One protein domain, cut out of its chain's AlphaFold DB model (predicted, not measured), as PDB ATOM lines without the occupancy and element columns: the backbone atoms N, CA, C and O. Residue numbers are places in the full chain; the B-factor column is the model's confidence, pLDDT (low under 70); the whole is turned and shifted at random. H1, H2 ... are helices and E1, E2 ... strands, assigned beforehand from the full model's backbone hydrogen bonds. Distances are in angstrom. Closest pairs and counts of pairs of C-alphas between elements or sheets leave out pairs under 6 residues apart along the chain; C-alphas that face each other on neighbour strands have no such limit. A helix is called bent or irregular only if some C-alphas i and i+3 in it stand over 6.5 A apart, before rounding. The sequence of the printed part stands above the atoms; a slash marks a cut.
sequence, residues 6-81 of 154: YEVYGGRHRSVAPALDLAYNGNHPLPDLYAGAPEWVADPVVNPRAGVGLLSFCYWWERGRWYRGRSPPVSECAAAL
ATOM      1  N   TYR A   6     170.040 195.384 173.134       60.44
ATOM      2  CA  TYR A   6     171.450 195.757 173.230       60.44
ATOM      3  C   TYR A   6     171.608 196.997 174.077       60.44
ATOM      4  O   TYR A   6     170.700 197.820 174.160       60.44
ATOM      5  N   GLU A   7     172.788 197.175 174.645       54.44
ATOM      6  CA  GLU A   7     173.096 198.324 175.478       54.44
ATOM      7  C   GLU A   7     174.441 198.894 175.075       54.44
ATOM      8  O   GLU A   7     175.362 198.172 174.686       54.44
ATOM      9  N   VAL A   8     174.546 200.215 175.153       57.66
ATOM     10  CA  VAL A   8     175.806 200.913 174.942       57.66
ATOM     11  C   VAL A   8     176.061 201.801 176.141       57.66
ATOM     12  O   VAL A   8     175.315 202.734 176.447       57.66
ATOM     13  N   TYR A   9     177.185 201.518 176.780       61.84
ATOM     14  CA  TYR A   9     177.710 202.253 177.914       61.84
ATOM     15  C   TYR A   9     179.034 202.886 177.536       61.84
ATOM     16  O   TYR A   9     179.854 202.282 176.842       61.84
ATOM     17  N   GLY A  10     179.294 204.071 178.070       53.34
ATOM     18  CA  GLY A  10     180.620 204.655 178.012       53.34
ATOM     19  C   GLY A  10     180.924 205.456 179.261       53.34
ATOM     20  O   GLY A  10     180.071 206.123 179.852       53.34
ATOM     21  N   GLY A  11     182.183 205.362 179.668       48.78
ATOM     22  CA  GLY A  11     182.760 206.203 180.700       48.78
ATOM     23  C   GLY A  11     183.844 207.065 180.079       48.78
ATOM     24  O   GLY A  11     184.786 206.536 179.480       48.78
ATOM     25  N   ARG A  12     183.738 208.380 180.246       54.16
ATOM     26  CA  ARG A  12     184.903 209.256 180.111       54.16
ATOM     27  C   ARG A  12     185.654 209.324 181.440       54.16
ATOM     28  O   ARG A  12     185.104 208.978 182.482       54.16
ATOM     29  N   HIS A  13     186.913 209.760 181.408       47.41
ATOM     30  CA  HIS A  13     187.621 210.119 182.638       47.41
ATOM     31  C   HIS A  13     186.836 211.215 183.382       47.41
ATOM     32  O   HIS A  13     186.134 212.002 182.737       47.41
ATOM     33  N   ARG A  14     186.965 211.269 184.716       49.31
ATOM     34  CA  ARG A  14     186.210 212.148 185.641       49.31
ATOM     35  C   ARG A  14     186.041 213.591 185.132       49.31
ATOM     36  O   ARG A  14     184.984 214.179 185.287       49.31
ATOM     37  N   SER A  15     187.060 214.103 184.446       43.28
ATOM     38  CA  SER A  15     187.191 215.463 183.917       43.28
ATOM     39  C   SER A  15     186.399 215.779 182.634       43.28
ATOM     40  O   SER A  15     186.395 216.927 182.209       43.28
ATOM     41  N   VAL A  16     185.754 214.803 181.979       61.12
ATOM     42  CA  VAL A  16     185.094 215.011 180.665       61.12
ATOM     43  C   VAL A  16     183.580 214.735 180.698       61.12
ATOM     44  O   VAL A  16     182.913 214.776 179.660       61.12
ATOM     45  N   ALA A  17     183.030 214.440 181.880       74.38
ATOM     46  CA  ALA A  17     181.601 214.256 182.127       74.38
ATOM     47  C   ALA A  17     181.126 215.277 183.184       74.38
ATOM     48  O   ALA A  17     181.218 214.990 184.377       74.38
ATOM     49  N   PRO A  18     180.607 216.455 182.775       78.75
ATOM     50  CA  PRO A  18     180.292 217.558 183.691       78.75
ATOM     51  C   PRO A  18     179.349 217.179 184.839       78.75
ATOM     52  O   PRO A  18     179.548 217.604 185.970       78.75
ATOM     53  N   ALA A  19     178.355 216.324 184.578       78.94
ATOM     54  CA  ALA A  19     177.424 215.865 185.610       78.94
ATOM     55  C   ALA A  19     178.105 215.018 186.703       78.94
ATOM     56  O   ALA A  19     177.734 215.116 187.869       78.94
ATOM     57  N   LEU A  20     179.112 214.212 186.345       78.81
ATOM     58  CA  LEU A  20     179.889 213.449 187.326       78.81
ATOM     59  C   LEU A  20     180.868 214.346 188.083       78.81
ATOM     60  O   LEU A  20     181.057 214.152 189.278       78.81
ATOM     61  N   ASP A  21     181.465 215.331 187.413       81.56
ATOM     62  CA  ASP A  21     182.349 216.308 188.056       81.56
ATOM     63  C   ASP A  21     181.600 217.123 189.123       81.56
ATOM     64  O   ASP A  21     182.038 217.191 190.271       81.56
ATOM     65  N   LEU A  22     180.406 217.625 188.793       84.19
ATOM     66  CA  LEU A  22     179.526 218.320 189.737       84.19
ATOM     67  C   LEU A  22     179.086 217.426 190.902       84.19
ATOM     68  O   LEU A  22     179.065 217.880 192.046       84.19
ATOM     69  N   ALA A  23     178.741 216.165 190.639       85.56
ATOM     70  CA  ALA A  23     178.336 215.247 191.700       85.56
ATOM     71  C   ALA A  23     179.496 214.930 192.652       85.56
ATOM     72  O   ALA A  23     179.339 214.939 193.870       85.56
ATOM     73  N   TYR A  24     180.687 214.695 192.102       83.31
ATOM     74  CA  TYR A  24     181.849 214.300 192.886       83.31
ATOM     75  C   TYR A  24     182.573 215.442 193.590       83.31
ATOM     76  O   TYR A  24     183.159 215.206 194.645       83.31
ATOM     77  N   ASN A  25     182.581 216.636 193.001       85.94
ATOM     78  CA  ASN A  25     183.357 217.773 193.493       85.94
ATOM     79  C   ASN A  25     182.474 218.938 193.973       85.94
ATOM     80  O   ASN A  25     182.981 219.845 194.627       85.94
ATOM     81  N   GLY A  26     181.172 218.930 193.667       82.00
ATOM     82  CA  GLY A  26     180.250 220.041 193.926       82.00
ATOM     83  C   GLY A  26     179.058 219.710 194.829       82.00
ATOM     84  O   GLY A  26     178.132 220.511 194.893       82.00
ATOM     85  N   ASN A  27     179.045 218.557 195.512       82.38
ATOM     86  CA  ASN A  27     177.919 218.099 196.352       82.38
ATOM     87  C   ASN A  27     176.569 217.972 195.609       82.38
ATOM     88  O   ASN A  27     175.507 217.960 196.235       82.38
ATOM     89  N   HIS A  28     176.581 217.855 194.280       87.00
ATOM     90  CA  HIS A  28     175.365 217.569 193.522       87.00
ATOM     91  C   HIS A  28     174.978 216.081 193.636       87.00
ATOM     92  O   HIS A  28     175.844 215.225 193.828       87.00
ATOM     93  N   PRO A  29     173.686 215.729 193.496       85.69
ATOM     94  CA  PRO A  29     173.286 214.328 193.415       85.69
ATOM     95  C   PRO A  29     173.878 213.659 192.167       85.69
ATOM     96  O   PRO A  29     174.050 214.299 191.126       85.69
ATOM     97  N   LEU A  30     174.144 212.351 192.255       82.44
ATOM     98  CA  LEU A  30     174.525 211.556 191.086       82.44
ATOM     99  C   LEU A  30     173.402 211.572 190.034       82.44
ATOM    100  O   LEU A  30     172.219 211.555 190.392       82.44
ATOM    101  N   PRO A  31     173.746 211.592 188.734       83.31
ATOM    102  CA  PRO A  31     172.751 211.583 187.674       83.31
ATOM    103  C   PRO A  31     171.984 210.256 187.644       83.31
ATOM    104  O   PRO A  31     172.567 209.175 187.708       83.31
ATOM    105  N   ASP A  32     170.668 210.345 187.469       85.94
ATOM    106  CA  ASP A  32     169.772 209.192 187.340       85.94
ATOM    107  C   ASP A  32     169.799 208.626 185.904       85.94
ATOM    108  O   ASP A  32     168.884 208.803 185.094       85.94
ATOM    109  N   LEU A  33     170.926 208.002 185.550       84.62
ATOM    110  CA  LEU A  33     171.206 207.521 184.191       84.62
ATOM    111  C   LEU A  33     170.235 206.426 183.722       84.62
ATOM    112  O   LEU A  33     169.996 206.299 182.519       84.62
ATOM    113  N   TYR A  34     169.660 205.677 184.663       83.31
ATOM    114  CA  TYR A  34     168.781 204.536 184.403       83.31
ATOM    115  C   TYR A  34     167.293 204.874 184.513       83.31
ATOM    116  O   TYR A  34     166.463 203.973 184.454       83.31
ATOM    117  N   ALA A  35     166.926 206.150 184.662       87.88
ATOM    118  CA  ALA A  35     165.528 206.557 184.760       87.88
ATOM    119  C   ALA A  35     164.676 205.955 183.623       87.88
ATOM    120  O   ALA A  35     164.897 206.257 182.448       87.88
ATOM    121  N   GLY A  36     163.692 205.121 183.967       85.56
ATOM    122  CA  GLY A  36     162.810 204.473 182.988       85.56
ATOM    123  C   GLY A  36     163.467 203.362 182.160       85.56
ATOM    124  O   GLY A  36     162.895 202.957 181.145       85.56
ATOM    125  N   ALA A  37     164.644 202.880 182.563       85.56
ATOM    126  CA  ALA A  37     165.249 201.697 181.976       85.56
ATOM    127  C   ALA A  37     164.367 200.461 182.250       85.56
ATOM    128  O   ALA A  37     163.808 200.328 183.343       85.56
ATOM    129  N   PRO A  38     164.195 199.570 181.263       83.00
ATOM    130  CA  PRO A  38     163.451 198.335 181.453       83.00
ATOM    131  C   PRO A  38     164.202 197.373 182.382       83.00
ATOM    132  O   PRO A  38     165.421 197.429 182.489       83.00
ATOM    133  N   GLU A  39     163.474 196.440 182.999       82.56
ATOM    134  CA  GLU A  39     163.996 195.502 184.016       82.56
ATOM    135  C   GLU A  39     165.196 194.663 183.545       82.56
ATOM    136  O   GLU A  39     166.017 194.235 184.350       82.56
ATOM    137  N   TRP A  40     165.323 194.438 182.236       78.25
ATOM    138  CA  TRP A  40     166.441 193.681 181.679       78.25
ATOM    139  C   TRP A  40     167.769 194.458 181.670       78.25
ATOM    140  O   TRP A  40     168.806 193.819 181.511       78.25
ATOM    141  N   VAL A  41     167.747 195.782 181.875       78.31
ATOM    142  CA  VAL A  41     168.940 196.625 182.069       78.31
ATOM    143  C   VAL A  41     169.421 196.454 183.510       78.31
ATOM    144  O   VAL A  41     169.073 197.229 184.401       78.31
ATOM    145  N   ALA A  42     170.181 195.389 183.747       73.44
ATOM    146  CA  ALA A  42     170.632 194.955 185.070       73.44
ATOM    147  C   ALA A  42     172.141 194.674 185.088       73.44
ATOM    148  O   ALA A  42     172.732 194.442 184.036       73.44
ATOM    149  N   ASP A  43     172.758 194.628 186.277       70.38
ATOM    150  CA  ASP A  43     174.213 194.463 186.496       70.38
ATOM    151  C   ASP A  43     174.951 193.512 185.525       70.38
ATOM    152  O   ASP A  43     176.037 193.877 185.073       70.38
ATOM    153  N   PRO A  44     174.407 192.339 185.135       67.62
ATOM    154  CA  PRO A  44     175.082 191.427 184.206       67.62
ATOM    155  C   PRO A  44     175.270 191.953 182.776       67.62
ATOM    156  O   PRO A  44     176.111 191.425 182.046       67.62
ATOM    157  N   VAL A  45     174.465 192.928 182.351       67.81
ATOM    158  CA  VAL A  45     174.504 193.512 181.001       67.81
ATOM    159  C   VAL A  45     175.118 194.916 180.993       67.81
ATOM    160  O   VAL A  45     175.610 195.368 179.958       67.81
ATOM    161  N   VAL A  46     175.220 195.558 182.165       69.94
ATOM    162  CA  VAL A  46     175.849 196.875 182.326       69.94
ATOM    163  C   VAL A  46     177.374 196.794 182.292       69.94
ATOM    164  O   VAL A  46     177.998 195.840 182.752       69.94
ATOM    165  N   ASN A  47     178.022 197.849 181.795       70.25
ATOM    166  CA  ASN A  47     179.476 197.971 181.897       70.25
ATOM    167  C   ASN A  47     179.911 197.945 183.378       70.25
ATOM    168  O   ASN A  47     179.353 198.720 184.154       70.25
ATOM    169  N   PRO A  48     180.957 197.186 183.771       70.12
ATOM    170  CA  PRO A  48     181.437 197.125 185.158       70.12
ATOM    171  C   PRO A  48     181.739 198.490 185.798       70.12
ATOM    172  O   PRO A  48     181.713 198.631 187.018       70.12
ATOM    173  N   ARG A  49     181.975 199.531 184.987       69.69
ATOM    174  CA  ARG A  49     182.087 200.925 185.445       69.69
ATOM    175  C   ARG A  49     180.850 201.440 186.182       69.69
ATOM    176  O   ARG A  49     180.990 202.359 186.985       69.69
ATOM    177  N   ALA A  50     179.678 200.856 185.937       73.81
ATOM    178  CA  ALA A  50     178.457 201.111 186.689       73.81
ATOM    179  C   ALA A  50     178.654 200.841 188.187       73.81
ATOM    180  O   ALA A  50     178.322 201.697 189.003       73.81
ATOM    181  N   GLY A  51     179.299 199.723 188.539       70.19
ATOM    182  CA  GLY A  51     179.550 199.332 189.930       70.19
ATOM    183  C   GLY A  51     180.588 200.190 190.662       70.19
ATOM    184  O   GLY A  51     180.665 200.142 191.885       70.19
ATOM    185  N   VAL A  52     181.371 201.001 189.943       74.75
ATOM    186  CA  VAL A  52     182.390 201.904 190.521       74.75
ATOM    187  C   VAL A  52     182.050 203.390 190.341       74.75
ATOM    188  O   VAL A  52     182.899 204.252 190.554       74.75
ATOM    189  N   GLY A  53     180.819 203.707 189.920       71.94
ATOM    190  CA  GLY A  53     180.334 205.084 189.747       71.94
ATOM    191  C   GLY A  53     180.912 205.839 188.541       71.94
ATOM    192  O   GLY A  53     180.601 207.003 188.328       71.94
ATOM    193  N   LEU A  54     181.718 205.194 187.696       77.31
ATOM    194  CA  LEU A  54     182.388 205.842 186.559       77.31
ATOM    195  C   LEU A  54     181.543 205.860 185.277       77.31
ATOM    196  O   LEU A  54     182.059 206.135 184.187       77.31
ATOM    197  N   LEU A  55     180.256 205.528 185.375       79.06
ATOM    198  CA  LEU A  55     179.356 205.555 184.235       79.06
ATOM    199  C   LEU A  55     178.875 206.985 183.974       79.06
ATOM    200  O   LEU A  55     178.289 207.616 184.844       79.06
ATOM    201  N   SER A  56     179.108 207.487 182.759       78.38
ATOM    202  CA  SER A  56     178.733 208.857 182.373       78.38
ATOM    203  C   SER A  56     177.448 208.946 181.544       78.38
ATOM    204  O   SER A  56     176.871 210.024 181.424       78.38
ATOM    205  N   PHE A  57     177.002 207.834 180.955       83.00
ATOM    206  CA  PHE A  57     175.747 207.737 180.210       83.00
ATOM    207  C   PHE A  57     175.279 206.283 180.097       83.00
ATOM    208  O   PHE A  57     176.096 205.364 180.052       83.00
ATOM    209  N   CYS A  58     173.964 206.099 179.988       84.38
ATOM    210  CA  CYS A  58     173.309 204.824 179.707       84.38
ATOM    211  C   CYS A  58     172.345 204.976 178.520       84.38
ATOM    212  O   CYS A  58     171.477 205.859 178.531       84.38
ATOM    213  N   TYR A  59     172.517 204.125 177.505       83.44
ATOM    214  CA  TYR A  59     171.622 203.990 176.359       83.44
ATOM    215  C   TYR A  59     171.296 202.514 176.151       83.44
ATOM    216  O   TYR A  59     172.188 201.667 176.183       83.44
ATOM    217  N   TRP A  60     170.030 202.220 175.871       82.75
ATOM    218  CA  TRP A  60     169.581 200.871 175.536       82.75
ATOM    219  C   TRP A  60     168.831 200.876 174.210       82.75
ATOM    220  O   TRP A  60     168.189 201.854 173.833       82.75
ATOM    221  N   TRP A  61     168.940 199.786 173.471       78.06
ATOM    222  CA  TRP A  61     168.243 199.544 172.223       78.06
ATOM    223  C   TRP A  61     167.134 198.539 172.462       78.06
ATOM    224  O   TRP A  61     167.360 197.448 172.987       78.06
ATOM    225  N   GLU A  62     165.942 198.885 172.006       78.31
ATOM    226  CA  GLU A  62     164.820 197.968 171.986       78.31
ATOM    227  C   GLU A  62     164.004 198.207 170.715       78.31
ATOM    228  O   GLU A  62     163.740 199.344 170.329       78.31
ATOM    229  N   ARG A  63     163.611 197.123 170.036       77.25
ATOM    230  CA  ARG A  63     162.644 197.157 168.919       77.25
ATOM    231  C   ARG A  63     162.943 198.216 167.842       77.25
ATOM    232  O   ARG A  63     162.043 198.906 167.375       77.25
ATOM    233  N   GLY A  64     164.200 198.327 167.416       73.00
ATOM    234  CA  GLY A  64     164.562 199.215 166.307       73.00
ATOM    235  C   GLY A  64     164.848 200.663 166.713       73.00
ATOM    236  O   GLY A  64     164.985 201.516 165.837       73.00
ATOM    237  N   ARG A  65     164.911 200.965 168.017       78.31
ATOM    238  CA  ARG A  65     165.110 202.328 168.512       78.31
ATOM    239  C   ARG A  65     166.040 202.377 169.722       78.31
ATOM    240  O   ARG A  65     165.998 201.512 170.591       78.31
ATOM    241  N   TRP A  66     166.848 203.438 169.784       82.44
ATOM    242  CA  TRP A  66     167.633 203.800 170.964       82.44
ATOM    243  C   TRP A  66     166.787 204.580 171.971       82.44
ATOM    244  O   TRP A  66     166.062 205.515 171.616       82.44
ATOM    245  N   TYR A  67     166.956 204.230 173.235       84.06
ATOM    246  CA  TYR A  67     166.357 204.845 174.403       84.06
ATOM    247  C   TYR A  67     167.451 205.294 175.374       84.06
ATOM    248  O   TYR A  67     168.603 204.861 175.309       84.06
ATOM    249  N   ARG A  68     167.068 206.209 176.257       86.88
ATOM    250  CA  ARG A  68     167.915 206.856 177.258       86.88
ATOM    251  C   ARG A  68     167.025 207.278 178.418       86.88
ATOM    252  O   ARG A  68     165.912 207.748 178.180       86.88
ATOM    253  N   GLY A  69     167.534 207.154 179.638       86.44
ATOM    254  CA  GLY A  69     166.916 207.761 180.808       86.44
ATOM    255  C   GLY A  69     167.253 209.246 180.868       86.44
ATOM    256  O   GLY A  69     167.201 209.956 179.858       86.44
ATOM    257  N   ARG A  70     167.705 209.722 182.032       87.81
ATOM    258  CA  ARG A  70     168.219 211.097 182.180       87.81
ATOM    259  C   ARG A  70     169.694 211.250 181.779       87.81
ATOM    260  O   ARG A  70     170.347 212.202 182.192       87.81
ATOM    261  N   SER A  71     170.222 210.347 180.948       86.31
ATOM    262  CA  SER A  71     171.553 210.480 180.334       86.31
ATOM    263  C   SER A  71     171.707 211.809 179.560       86.31
ATOM    264  O   SER A  71     170.705 212.400 179.168       86.31
ATOM    265  N   PRO A  72     172.919 212.293 179.236       84.06
ATOM    266  CA  PRO A  72     173.136 213.427 178.315       84.06
ATOM    267  C   PRO A  72     172.854 213.058 176.848       84.06
ATOM    268  O   PRO A  72     172.986 211.875 176.514       84.06
ATOM    269  N   PRO A  73     172.392 213.985 175.980       83.00
ATOM    270  CA  PRO A  73     172.052 213.693 174.581       83.00
ATOM    271  C   PRO A  73     173.253 213.155 173.790       83.00
ATOM    272  O   PRO A  73     174.405 213.374 174.153       83.00
ATOM    273  N   VAL A  74     172.992 212.456 172.677       78.50
ATOM    274  CA  VAL A  74     174.047 211.809 171.871       78.50
ATOM    275  C   VAL A  74     175.117 212.804 171.422       78.50
ATOM    276  O   VAL A  74     176.287 212.447 171.425       78.50
ATOM    277  N   SER A  75     174.753 214.047 171.100       80.12
ATOM    278  CA  SER A  75     175.702 215.118 170.755       80.12
ATOM    279  C   SER A  75     176.755 215.353 171.843       80.12
ATOM    280  O   SER A  75     177.923 215.571 171.538       80.12
ATOM    281  N   GLU A  76     176.365 215.241 173.111       78.25
ATOM    282  CA  GLU A  76     177.257 215.401 174.257       78.25
ATOM    283  C   GLU A  76     178.037 214.126 174.571       78.25
ATOM    284  O   GLU A  76     179.115 214.206 175.155       78.25
ATOM    285  N   CYS A  77     177.546 212.954 174.151       75.19
ATOM    286  CA  CYS A  77     178.205 211.660 174.341       75.19
ATOM    287  C   CYS A  77     179.075 211.228 173.150       75.19
ATOM    288  O   CYS A  77     179.941 210.378 173.341       75.19
ATOM    289  N   ALA A  78     178.909 211.826 171.966       72.88
ATOM    290  CA  ALA A  78     179.419 211.332 170.683       72.88
ATOM    291  C   ALA A  78     180.913 210.977 170.696       72.88
ATOM    292  O   ALA A  78     181.288 209.917 170.212       72.88
ATOM    293  N   ALA A  79     181.752 211.798 171.334       71.56
ATOM    294  CA  ALA A  79     183.195 211.549 171.435       71.56
ATOM    295  C   ALA A  79     183.574 210.284 172.238       71.56
ATOM    296  O   ALA A  79     184.699 209.807 172.141       71.56
ATOM    297  N   ALA A  80     182.660 209.757 173.055       70.25
ATOM    298  CA  ALA A  80     182.844 208.524 173.821       70.25
ATOM    299  C   ALA A  80     182.135 207.316 173.197       70.25
ATOM    300  O   ALA A  80     182.322 206.197 173.674       70.25
ATOM    301  N   LEU A  81     181.320 207.526 172.158       70.19
ATOM    302  CA  LEU A  81     180.680 206.437 171.439       70.19
ATOM    303  C   LEU A  81     181.662 205.879 170.401       70.19
ATOM    304  O   LEU A  81     182.243 206.647 169.632       70.19
TER     305      LEU A  81
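What this domain is: This is residues 6 to 81 of the 154 residues of an uncharacterized protein of Nocardia speluncae (UniProt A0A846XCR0). A small three-stranded sheet, E1, E2 and E3, has the short helix H3 across one face, while a long unnamed stretch, residues 26 to 47, runs past its other side from H1 to H2. H1 lies off the sheet toward one end of the domain, the turn of the hairpin E2 and E3 is at the other end, and H2 only grazes the sheet. The printed part has 76 residues with three named helices and three named strands, in the order E1, H1, H2, E2, E3, H3; the sheet runs E1, E2, E3, antiparallel throughout. The class is mixed, helices and strands, with 35 residues in named elements, under half of those printed. The whole is compact, with a radius of gyration of the C-alphas of 12.1 A, and its outline is elongated, spanning 38 by 24 by 19 A.

Where its parts are: The longest strand is E2, residues 57 to 62, 16.8 A from first to last C-alpha; it begins with C-alpha 57 at (175.747, 207.737, 180.210). E1, residues 6 to 10, is 13.6 A long and begins with C-alpha 6 at (171.450, 195.757, 173.230). E3, residues 65 to 68, is 10.2 A long. H3, residues 74 to 80, is 9.6 A long and ends with C-alpha 80 at (182.844, 208.524, 173.821). It is irregular: C-alphas 76 and 79 are 7.6 A apart, against about 5 A in a regular helix, and its line is a rough one. H2, residues 48 to 52, is 7.2 A long. H1, residues 18 to 25, is the longest helix, with 8 residues over 10.3 A.

How they stand to each other: In the sheet E2 is the inner strand, and E1 and E3 are the edge strands. E1 and E2 are antiparallel, with 168 degrees between their directions; N 8 and O 59 are within hydrogen-bond range at 3.0 A, as are N 61 and O 6 at 2.7 A. E2 and E3 form a hairpin, antiparallel at 149 degrees, with N 67 and O 60 at 2.7 A and N 62 and O 65 at 3.0 A. H3 is on the sheet at a height over the sheet of 9.3 A. It is only just over E2: dropped onto the local plane, 5 of its 7 C-alphas fall on E2 and 2 on E1. It runs across the strands, at 73 degrees to E2 on the local plane. The closest C-alphas of H3 and E1 are those of Ala 80 and Gly 10, 6.1 A apart; those of H3 and E2 are Cys 77 and Phe 57, 7.5 A apart. H2 only grazes the sheet, with its residues 48 to 50, and H2 and E1 are near each other, with 5 pairs of C-alphas within 10 A. H1 is not on the sheet, touches no helix, and is apart from E2 and E3. Every O i to N i+4 pair is within hydrogen-bond range in H1; in H2 the count is 0 of 1, with 2 of 2 O i to N i+3 pairs, and in H3 it is 1 of 3, with 2 of 4.

The domain as a whole: The two C-alphas farthest apart are those of Gly 26 and Arg 63, 38.2 A. The printed part has no cut. The link from H1 to H2, with 22 residues, is long; the link from E1 to H1 is short, and those from H2 to E2, E2 to E3 and E3 to H3 are tight. The mean pLDDT of the printed part is 75.6, and residues 6 to 16, residues 44 to 46 and residue 49 are under 70.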